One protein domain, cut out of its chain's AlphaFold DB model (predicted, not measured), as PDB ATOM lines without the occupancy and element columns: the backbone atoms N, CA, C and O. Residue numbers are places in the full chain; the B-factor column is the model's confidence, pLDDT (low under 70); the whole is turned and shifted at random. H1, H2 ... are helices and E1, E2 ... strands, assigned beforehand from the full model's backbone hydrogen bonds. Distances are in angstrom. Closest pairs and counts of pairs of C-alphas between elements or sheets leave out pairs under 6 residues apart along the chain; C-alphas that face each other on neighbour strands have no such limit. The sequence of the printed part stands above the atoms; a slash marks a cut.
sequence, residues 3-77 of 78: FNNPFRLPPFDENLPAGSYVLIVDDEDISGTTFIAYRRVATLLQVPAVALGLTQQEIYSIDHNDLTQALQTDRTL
ATOM      1  N   PHE A   3     475.187 704.170 331.201       93.12
ATOM      2  CA  PHE A   3     476.278 704.040 330.238       93.12
ATOM      3  C   PHE A   3     477.105 702.809 330.601       93.12
ATOM      4  O   PHE A   3     477.454 702.633 331.773       93.12
ATOM      5  N   ASN A   4     477.400 701.960 329.621       93.56
ATOM      6  CA  ASN A   4     478.188 700.742 329.831       93.56
ATOM      7  C   ASN A   4     479.694 701.000 329.731       93.56
ATOM      8  O   ASN A   4     480.488 700.258 330.304       93.56
ATOM      9  N   ASN A   5     480.075 702.075 329.051       93.12
ATOM     10  CA  ASN A   5     481.444 702.492 328.818       93.12
ATOM     11  C   ASN A   5     481.668 703.912 329.355       93.12
ATOM     12  O   ASN A   5     480.719 704.696 329.463       93.12
ATOM     13  N   PRO A   6     482.920 704.275 329.686       92.75
ATOM     14  CA  PRO A   6     483.269 705.667 329.913       92.75
ATOM     15  C   PRO A   6     482.905 706.507 328.688       92.75
ATOM     16  O   PRO A   6     483.190 706.119 327.553       92.75
ATOM     17  N   PHE A   7     482.290 707.659 328.914       92.88
ATOM     18  CA  PHE A   7     481.758 708.503 327.850       92.88
ATOM     19  C   PHE A   7     482.177 709.954 328.046       92.88
ATOM     20  O   PHE A   7     482.439 710.410 329.158       92.88
ATOM     21  N   ARG A   8     482.231 710.694 326.941       91.56
ATOM     22  CA  ARG A   8     482.505 712.127 326.950       91.56
ATOM     23  C   ARG A   8     481.209 712.892 326.758       91.56
ATOM     24  O   ARG A   8     480.402 712.524 325.906       91.56
ATOM     25  N   LEU A   9     481.033 713.961 327.522       91.81
ATOM     26  CA  LEU A   9     479.863 714.817 327.419       91.81
ATOM     27  C   LEU A   9     480.263 716.252 327.782       91.81
ATOM     28  O   LEU A   9     480.805 716.453 328.861       91.81
ATOM     29  N   PRO A  10     480.031 717.263 326.936       88.94
ATOM     30  CA  PRO A  10     480.167 718.653 327.360       88.94
ATOM     31  C   PRO A  10     479.180 718.973 328.501       88.94
ATOM     32  O   PRO A  10     478.060 718.460 328.494       88.94
ATOM     33  N   PRO A  11     479.553 719.803 329.492       85.25
ATOM     34  CA  PRO A  11     480.777 720.603 329.588       85.25
ATOM     35  C   PRO A  11     481.950 719.897 330.299       85.25
ATOM     36  O   PRO A  11     482.889 720.565 330.717       85.25
ATOM     37  N   PHE A  12     481.908 718.576 330.488       87.75
ATOM     38  CA  PHE A  12     482.962 717.858 331.201       87.75
ATOM     39  C   PHE A  12     484.225 717.742 330.335       87.75
ATOM     40  O   PHE A  12     484.191 717.218 329.216       87.75
ATOM     41  N   ASP A  13     485.350 718.225 330.865       84.88
ATOM     42  CA  ASP A  13     486.655 718.117 330.204       84.88
ATOM     43  C   ASP A  13     487.170 716.669 330.196       84.88
ATOM     44  O   ASP A  13     487.807 716.232 329.233       84.88
ATOM     45  N   GLU A  14     486.848 715.916 331.249       86.12
ATOM     46  CA  GLU A  14     487.208 714.512 331.424       86.12
ATOM     47  C   GLU A  14     486.070 713.566 331.019       86.12
ATOM     48  O   GLU A  14     484.893 713.936 330.985       86.12
ATOM     49  N   ASN A  15     486.424 712.312 330.725       89.62
ATOM     50  CA  ASN A  15     485.423 711.278 330.495       89.62
ATOM     51  C   ASN A  15     484.720 710.936 331.807       89.62
ATOM     52  O   ASN A  15     485.357 710.604 332.807       89.62
ATOM     53  N   LEU A  16     483.395 710.931 331.759       90.81
ATOM     54  CA  LEU A  16     482.571 710.399 332.824       90.81
ATOM     55  C   LEU A  16     482.688 708.866 332.830       90.81
ATOM     56  O   LEU A  16     482.703 708.246 331.760       90.81
ATOM     57  N   PRO A  17     482.790 708.229 334.005       91.75
ATOM     58  CA  PRO A  17     482.873 706.778 334.086       91.75
ATOM     59  C   PRO A  17     481.580 706.103 333.617       91.75
ATOM     60  O   PRO A  17     480.494 706.682 333.639       91.75
ATOM     61  N   ALA A  18     481.688 704.828 333.240       92.31
ATOM     62  CA  ALA A  18     480.515 703.986 333.039       92.31
ATOM     63  C   ALA A  18     479.689 703.923 334.332       92.31
ATOM     64  O   ALA A  18     480.236 703.838 335.436       92.31
ATOM     65  N   GLY A  19     478.365 703.938 334.208       91.25
ATOM     66  CA  GLY A  19     477.500 703.913 335.375       91.25
ATOM     67  C   GLY A  19     476.097 704.429 335.124       91.25
ATOM     68  O   GLY A  19     475.688 704.727 334.001       91.25
ATOM     69  N   SER A  20     475.337 704.510 336.215       90.88
ATOM     70  CA  SER A  20     473.970 705.019 336.192       90.88
ATOM     71  C   SER A  20     473.932 706.491 336.576       90.88
ATOM     72  O   SER A  20     474.401 706.879 337.644       90.88
ATOM     73  N   TYR A  21     473.319 707.286 335.705       91.00
ATOM     74  CA  TYR A  21     473.153 708.724 335.855       91.00
ATOM     75  C   TYR A  21     471.671 709.085 335.866       91.00
ATOM     76  O   TYR A  21     470.856 708.463 335.168       91.00
ATOM     77  N   VAL A  22     471.311 710.104 336.643       91.12
ATOM     78  CA  VAL A  22     469.940 710.625 336.671       91.12
ATOM     79  C   VAL A  22     469.837 711.760 335.661       91.12
ATOM     80  O   VAL A  22     470.609 712.716 335.706       91.12
ATOM     81  N   LEU A  23     468.886 711.616 334.737       90.69
ATOM     82  CA  LEU A  23     468.507 712.663 333.798       90.69
ATOM     83  C   LEU A  23     467.301 713.389 334.359       90.69
ATOM     84  O   LEU A  23     466.286 712.754 334.648       90.69
ATOM     85  N   ILE A  24     467.407 714.701 334.462       90.06
ATOM     86  CA  ILE A  24     466.293 715.572 334.796       90.06
ATOM     87  C   ILE A  24     466.003 716.367 333.528       90.06
ATOM     88  O   ILE A  24     466.873 717.059 333.001       90.06
ATOM     89  N   VAL A  25     464.796 716.209 333.001       87.00
ATOM     90  CA  VAL A  25     464.324 716.964 331.842       87.00
ATOM     91  C   VAL A  25     463.279 717.934 332.349       87.00
ATOM     92  O   VAL A  25     462.322 717.508 332.994       87.00
ATOM     93  N   ASP A  26     463.493 719.214 332.077       79.56
ATOM     94  CA  ASP A  26     462.519 720.252 332.375       79.56
ATOM     95  C   ASP A  26     461.780 720.601 331.084       79.56
ATOM     96  O   ASP A  26     462.371 721.151 330.148       79.56
ATOM     97  N   ASP A  27     460.510 720.208 331.013       76.88
ATOM     98  CA  ASP A  27     459.609 720.516 329.908       76.88
ATOM     99  C   ASP A  27     458.563 721.518 330.421       76.88
ATOM    100  O   ASP A  27     457.794 721.225 331.335       76.88
ATOM    101  N   GLU A  28     458.536 722.712 329.832       70.62
ATOM    102  CA  GLU A  28     457.529 723.726 330.126       70.62
ATOM    103  C   GLU A  28     456.287 723.468 329.271       70.62
ATOM    104  O   GLU A  28     456.368 723.296 328.046       70.62
ATOM    105  N   ASP A  29     455.131 723.431 329.932       73.31
ATOM    106  CA  ASP A  29     453.835 723.331 329.277       73.31
ATOM    107  C   ASP A  29     453.460 724.696 328.691       73.31
ATOM    108  O   ASP A  29     453.191 725.663 329.405       73.31
ATOM    109  N   ILE A  30     453.442 724.768 327.365       71.88
ATOM    110  CA  ILE A  30     452.950 725.910 326.604       71.88
ATOM    111  C   ILE A  30     451.548 725.550 326.108       71.88
ATOM    112  O   ILE A  30     451.295 725.385 324.913       71.88
ATOM    113  N   SER A  31     450.621 725.384 327.047       69.00
ATOM    114  CA  SER A  31     449.218 725.141 326.726       69.00
ATOM    115  C   SER A  31     448.557 726.420 326.214       69.00
ATOM    116  O   SER A  31     448.428 727.416 326.927       69.00
ATOM    117  N   GLY A  32     448.107 726.382 324.961       67.88
ATOM    118  CA  GLY A  32     447.171 727.352 324.402       67.88
ATOM    119  C   GLY A  32     445.738 726.830 324.501       67.88
ATOM    120  O   GLY A  32     445.501 725.633 324.620       67.88
ATOM    121  N   THR A  33     444.744 727.710 324.377       71.12
ATOM    122  CA  THR A  33     443.314 727.340 324.457       71.12
ATOM    123  C   THR A  33     442.887 726.274 323.429       71.12
ATOM    124  O   THR A  33     441.833 725.661 323.580       71.12
ATOM    125  N   THR A  34     443.681 726.044 322.377       75.81
ATOM    126  CA  THR A  34     443.381 725.123 321.268       75.81
ATOM    127  C   THR A  34     444.350 723.945 321.124       75.81
ATOM    128  O   THR A  34     444.058 723.050 320.332       75.81
ATOM    129  N   PHE A  35     445.472 723.902 321.851       66.50
ATOM    130  CA  PHE A  35     446.420 722.783 321.800       66.50
ATOM    131  C   PHE A  35     447.343 722.740 323.022       66.50
ATOM    132  O   PHE A  35     447.664 723.769 323.614       66.50
ATOM    133  N   ILE A  36     447.815 721.534 323.340       73.62
ATOM    134  CA  ILE A  36     448.887 721.303 324.310       73.62
ATOM    135  C   ILE A  36     450.201 721.216 323.528       73.62
ATOM    136  O   ILE A  36     450.296 720.443 322.571       73.62
ATOM    137  N   ALA A  37     451.199 722.006 323.917       73.62
ATOM    138  CA  ALA A  37     452.559 721.911 323.399       73.62
ATOM    139  C   ALA A  37     453.560 721.932 324.552       73.62
ATOM    140  O   ALA A  37     453.375 722.650 325.526       73.62
ATOM    141  N   TYR A  38     454.647 721.179 324.410       70.62
ATOM    142  CA  TYR A  38     455.734 721.141 325.384       70.62
ATOM    143  C   TYR A  38     456.989 721.736 324.760       70.62
ATOM    144  O   TYR A  38     457.355 721.378 323.635       70.62
ATOM    145  N   ARG A  39     457.664 722.628 325.484       71.56
ATOM    146  CA  ARG A  39     459.002 723.099 325.127       71.56
ATOM    147  C   ARG A  39     459.984 722.622 326.178       71.56
ATOM    148  O   ARG A  39     459.872 722.991 327.339       71.56
ATOM    149  N   ARG A  40     461.001 721.881 325.749       74.19
ATOM    150  CA  ARG A  40     462.121 721.553 326.627       74.19
ATOM    151  C   ARG A  40     462.899 722.819 326.973       74.19
ATOM    152  O   ARG A  40     463.379 723.508 326.070       74.19
ATOM    153  N   VAL A  41     463.014 723.106 328.262       71.50
ATOM    154  CA  VAL A  41     463.706 724.284 328.799       71.50
ATOM    155  C   VAL A  41     465.113 723.923 329.260       71.50
ATOM    156  O   VAL A  41     466.035 724.712 329.055       71.50
ATOM    157  N   ALA A  42     465.318 722.714 329.793       78.12
ATOM    158  CA  ALA A  42     466.642 722.245 330.194       78.12
ATOM    159  C   ALA A  42     466.785 720.718 330.124       78.12
ATOM    160  O   ALA A  42     465.835 719.965 330.343       78.12
ATOM    161  N   THR A  43     468.010 720.261 329.853       87.50
ATOM    162  CA  THR A  43     468.431 718.875 330.091       87.50
ATOM    163  C   THR A  43     469.528 718.915 331.143       87.50
ATOM    164  O   THR A  43     470.587 719.489 330.907       87.50
ATOM    165  N   LEU A  44     469.272 718.347 332.317       90.44
ATOM    166  CA  LEU A  44     470.207 718.361 333.433       90.44
ATOM    167  C   LEU A  44     470.668 716.938 333.752       90.44
ATOM    168  O   LEU A  44     469.863 716.005 333.825       90.44
ATOM    169  N   LEU A  45     471.965 716.777 333.981       91.12
ATOM    170  CA  LEU A  45     472.578 715.522 334.385       91.12
ATOM    171  C   LEU A  45     473.047 715.620 335.829       91.12
ATOM    172  O   LEU A  45     473.892 716.451 336.161       91.12
ATOM    173  N   GLN A  46     472.533 714.738 336.678       91.38
ATOM    174  CA  GLN A  46     473.057 714.576 338.025       91.38
ATOM    175  C   GLN A  46     474.231 713.597 337.993       91.38
ATOM    176  O   GLN A  46     474.070 712.414 337.672       91.38
ATOM    177  N   VAL A  47     475.407 714.097 338.351       86.00
ATOM    178  CA  VAL A  47     476.651 713.337 338.409       86.00
ATOM    179  C   VAL A  47     476.906 712.892 339.853       86.00
ATOM    180  O   VAL A  47     476.953 713.727 340.762       86.00
ATOM    181  N   PRO A  48     477.046 711.578 340.111       81.00
ATOM    182  CA  PRO A  48     477.408 711.086 341.432       81.00
ATOM    183  C   PRO A  48     478.779 711.613 341.870       81.00
ATOM    184  O   PRO A  48     479.708 711.636 341.070       81.00
ATOM    185  N   ALA A  49     478.936 711.934 343.157       77.94
ATOM    186  CA  ALA A  49     480.201 712.407 343.731       77.94
ATOM    187  C   ALA A  49     481.391 711.489 343.373       77.94
ATOM    188  O   ALA A  49     482.449 711.929 342.930       77.94
ATOM    189  N   VAL A  50     481.156 710.176 343.464       75.25
ATOM    190  CA  VAL A  50     482.133 709.121 343.159       75.25
ATOM    191  C   VAL A  50     482.565 709.070 341.693       75.25
ATOM    192  O   VAL A  50     483.619 708.519 341.402       75.25
ATOM    193  N   ALA A  51     481.770 709.621 340.771       72.44
ATOM    194  CA  ALA A  51     482.052 709.547 339.342       72.44
ATOM    195  C   ALA A  51     483.149 710.530 338.905       72.44
ATOM    196  O   ALA A  51     483.854 710.256 337.943       72.44
ATOM    197  N   LEU A  52     483.298 711.651 339.615       74.44
ATOM    198  CA  LEU A  52     484.257 712.718 339.299       74.44
ATOM    199  C   LEU A  52     485.221 713.027 340.458       74.44
ATOM    200  O   LEU A  52     485.901 714.047 340.449       74.44
ATOM    201  N   GLY A  53     485.257 712.187 341.497       75.50
ATOM    202  CA  GLY A  53     486.050 712.468 342.702       75.50
ATOM    203  C   GLY A  53     485.591 713.722 343.461       75.50
ATOM    204  O   GLY A  53     486.366 714.310 344.213       75.50
ATOM    205  N   LEU A  54     484.338 714.136 343.263       74.94
ATOM    206  CA  LEU A  54     483.737 715.273 343.948       74.94
ATOM    207  C   LEU A  54     483.358 714.882 345.379       74.94
ATOM    208  O   LEU A  54     483.153 713.712 345.704       74.94
ATOM    209  N   THR A  55     483.230 715.876 346.254       75.19
ATOM    210  CA  THR A  55     482.794 715.657 347.642       75.19
ATOM    211  C   THR A  55     481.281 715.471 347.760       75.19
ATOM    212  O   THR A  55     480.808 714.904 348.743       75.19
ATOM    213  N   GLN A  56     480.516 715.937 346.768       80.75
ATOM    214  CA  GLN A  56     479.054 715.907 346.734       80.75
ATOM    215  C   GLN A  56     478.550 715.626 345.314       80.75
ATOM    216  O   GLN A  56     479.296 715.738 344.343       80.75
ATOM    217  N   GLN A  57     477.289 715.201 345.202       84.00
ATOM    218  CA  GLN A  57     476.634 715.062 343.902       84.00
ATOM    219  C   GLN A  57     476.373 716.447 343.319       84.00
ATOM    220  O   GLN A  57     475.931 717.341 344.038       84.00
ATOM    221  N   GLU A  58     476.575 716.593 342.017       87.44
ATOM    222  CA  GLU A  58     476.379 717.862 341.323       87.44
ATOM    223  C   GLU A  58     475.447 717.700 340.126       87.44
ATOM    224  O   GLU A  58     475.298 716.609 339.573       87.44
ATOM    225  N   ILE A  59     474.778 718.790 339.756       90.00
ATOM    226  CA  ILE A  59     473.828 718.836 338.647       90.00
ATOM    227  C   ILE A  59     474.385 719.783 337.595       90.00
ATOM    228  O   ILE A  59     474.647 720.950 337.879       90.00
ATOM    229  N   TYR A  60     474.525 719.279 336.376       89.88
ATOM    230  CA  TYR A  60     475.070 720.019 335.249       89.88
ATOM    231  C   TYR A  60     474.014 720.183 334.170       89.88
ATOM    232  O   TYR A  60     473.329 719.222 333.827       89.88
ATOM    233  N   SER A  61     473.905 721.388 333.614       91.12
ATOM    234  CA  SER A  61     473.157 721.584 332.375       91.12
ATOM    235  C   SER A  61     473.970 721.042 331.209       91.12
ATOM    236  O   SER A  61     475.153 721.355 331.077       91.12
ATOM    237  N   ILE A  62     473.333 720.211 330.394       92.31
ATOM    238  CA  ILE A  62     473.941 719.543 329.247       92.31
ATOM    239  C   ILE A  62     473.084 719.768 328.004       92.31
ATOM    240  O   ILE A  62     471.872 719.995 328.090       92.31
ATOM    241  N   ASP A  63     473.703 719.668 326.833       91.12
ATOM    242  CA  ASP A  63     472.964 719.682 325.578       91.12
ATOM    243  C   ASP A  63     472.322 718.308 325.303       91.12
ATOM    244  O   ASP A  63     472.904 717.244 325.542       91.12
ATOM    245  N   HIS A  64     471.085 718.319 324.804       88.12
ATOM    246  CA  HIS A  64     470.341 717.090 324.535       88.12
ATOM    247  C   HIS A  64     470.895 716.297 323.340       88.12
ATOM    248  O   HIS A  64     470.840 715.060 323.329       88.12
ATOM    249  N   ASN A  65     471.405 716.990 322.324       90.94
ATOM    250  CA  ASN A  65     472.016 716.364 321.162       90.94
ATOM    251  C   ASN A  65     473.330 715.686 321.558       90.94
ATOM    252  O   ASN A  65     473.524 714.518 321.219       90.94
ATOM    253  N   ASP A  66     474.165 716.357 322.353       92.62
ATOM    254  CA  ASP A  66     475.415 715.776 322.858       92.62
ATOM    255  C   ASP A  66     475.150 714.514 323.688       92.62
ATOM    256  O   ASP A  66     475.801 713.482 323.502       92.62
ATOM    257  N   LEU A  67     474.122 714.548 324.541       92.12
ATOM    258  CA  LEU A  67     473.696 713.372 325.300       92.12
ATOM    259  C   LEU A  67     473.281 712.214 324.388       92.12
ATOM    260  O   LEU A  67     473.625 711.057 324.633       92.12
ATOM    261  N   THR A  68     472.520 712.518 323.340       92.00
ATOM    262  CA  THR A  68     472.044 711.511 322.386       92.00
ATOM    263  C   THR A  68     473.214 710.872 321.641       92.00
ATOM    264  O   THR A  68     473.247 709.648 321.496       92.00
ATOM    265  N   GLN A  69     474.200 711.669 321.228       93.50
ATOM    266  CA  GLN A  69     475.420 711.176 320.589       93.50
ATOM    267  C   GLN A  69     476.263 710.313 321.533       93.50
ATOM    268  O   GLN A  69     476.735 709.247 321.126       93.50
ATOM    269  N   ALA A  70     476.404 710.714 322.800       92.88
ATOM    270  CA  ALA A  70     477.097 709.915 323.810       92.88
ATOM    271  C   ALA A  70     476.417 708.547 324.000       92.88
ATOM    272  O   ALA A  70     477.090 707.517 323.996       92.88
ATOM    273  N   LEU A  71     475.082 708.513 324.082       92.50
ATOM    274  CA  LEU A  71     474.310 707.271 324.218       92.50
ATOM    275  C   LEU A  71     474.390 706.373 322.978       92.50
ATOM    276  O   LEU A  71     474.402 705.150 323.099       92.50
ATOM    277  N   GLN A  72     474.412 706.954 321.780       94.19
ATOM    278  CA  GLN A  72     474.620 706.190 320.547       94.19
ATOM    279  C   GLN A  72     476.014 705.570 320.518       94.19
ATOM    280  O   GLN A  72     476.141 704.384 320.231       94.19
ATOM    281  N   THR A  73     477.030 706.354 320.878       92.88
ATOM    282  CA  THR A  73     478.420 705.896 320.927       92.88
ATOM    283  C   THR A  73     478.573 704.745 321.919       92.88
ATOM    284  O   THR A  73     479.082 703.693 321.541       92.88
ATOM    285  N   ASP A  74     478.036 704.883 323.137       93.56
ATOM    286  CA  ASP A  74     478.069 703.843 324.177       93.56
ATOM    287  C   ASP A  74     477.492 702.499 323.711       93.56
ATOM    288  O   ASP A  74     478.042 701.448 324.017       93.56
ATOM    289  N   ARG A  75     476.414 702.531 322.919       91.19
ATOM    290  CA  ARG A  75     475.768 701.327 322.366       91.19
ATOM    291  C   ARG A  75     476.560 700.659 321.245       91.19
ATOM    292  O   ARG A  75     476.293 699.505 320.930       91.19
ATOM    293  N   THR A  76     477.449 701.403 320.596       91.25
ATOM    294  CA  THR A  76     478.278 700.906 319.487       91.25
ATOM    295  C   THR A  76     479.664 700.454 319.929       91.25
ATOM    296  O   THR A  76     480.361 699.814 319.143       91.25
ATOM    297  N   LEU A  77     480.068 700.787 321.158       84.50
ATOM    298  CA  LEU A  77     481.323 700.317 321.727       84.50
ATOM    299  C   LEU A  77     481.218 698.809 322.046       84.50
ATOM    300  O   LEU A  77     480.178 698.380 322.551       84.50
TER     301      LEU A  77
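Overview. This is residues 3 to 77 of the 78 residues of an uncharacterized protein of Pararhodospirillum photometricum DSM 122 (UniProt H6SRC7). A long, narrow hairpin of two strands, E1 and E2, reaches out as an arm whose tip, residues 31 to 36, sticks out free. Toward its other end the short strand E3 joins the sheet beside E2, H1 only grazes the sheet with its first residues, and the opening stretch, residues 3 to 21, loops without a named element. The 75 printed residues hold three strands and then one helix, E1 E2 E3 H1, with the sheet in the order E1, E2, E3, all antiparallel. The class is mixed, helices and strands, with 35 residues, under half, in named elements. The whole is loose, with a radius of gyration of the C-alphas of 14.9 A, and spans 48 by 32 by 19 A, only just elongated.

Arrangement. E2, residues 38 to 47, is the inner strand and bends by 53 degrees at residue 41. E1, residues 22 to 29, is an edge strand and forms a hairpin with E2, antiparallel at 162 degrees; N 24 and O 44 are within hydrogen-bond range at 2.9 A. E3, residues 58 to 61, is the other edge strand and forms a hairpin with E2, antiparallel at 145 degrees, with N 45 and O 60 2.8 A apart. The three make a meander, each strand the antiparallel neighbour of the one before. H1, residues 64 to 76, is on the sheet but only grazes it, with residues 64 to 67; its closest C-alphas to E2 are those of His 64 and Thr 43, 6.1 A apart. In H1 every O i to N i+4 pair is within hydrogen-bond range.

Along the chain. E2 is 25.8 A long, E1 21.8 A, from C-alpha 22 at (469.940, 710.625, 336.671), E3 10.2 A, and H1 18.7 A, ending with C-alpha 76 at (478.278, 700.906, 319.487).

Size, cuts and confidence. The C-alphas farthest apart, of Thr 34 and Gly 53, are 49.4 A apart. The printed part has no cut and no long link. Residues 31, 32 and 35 have pLDDT under 70.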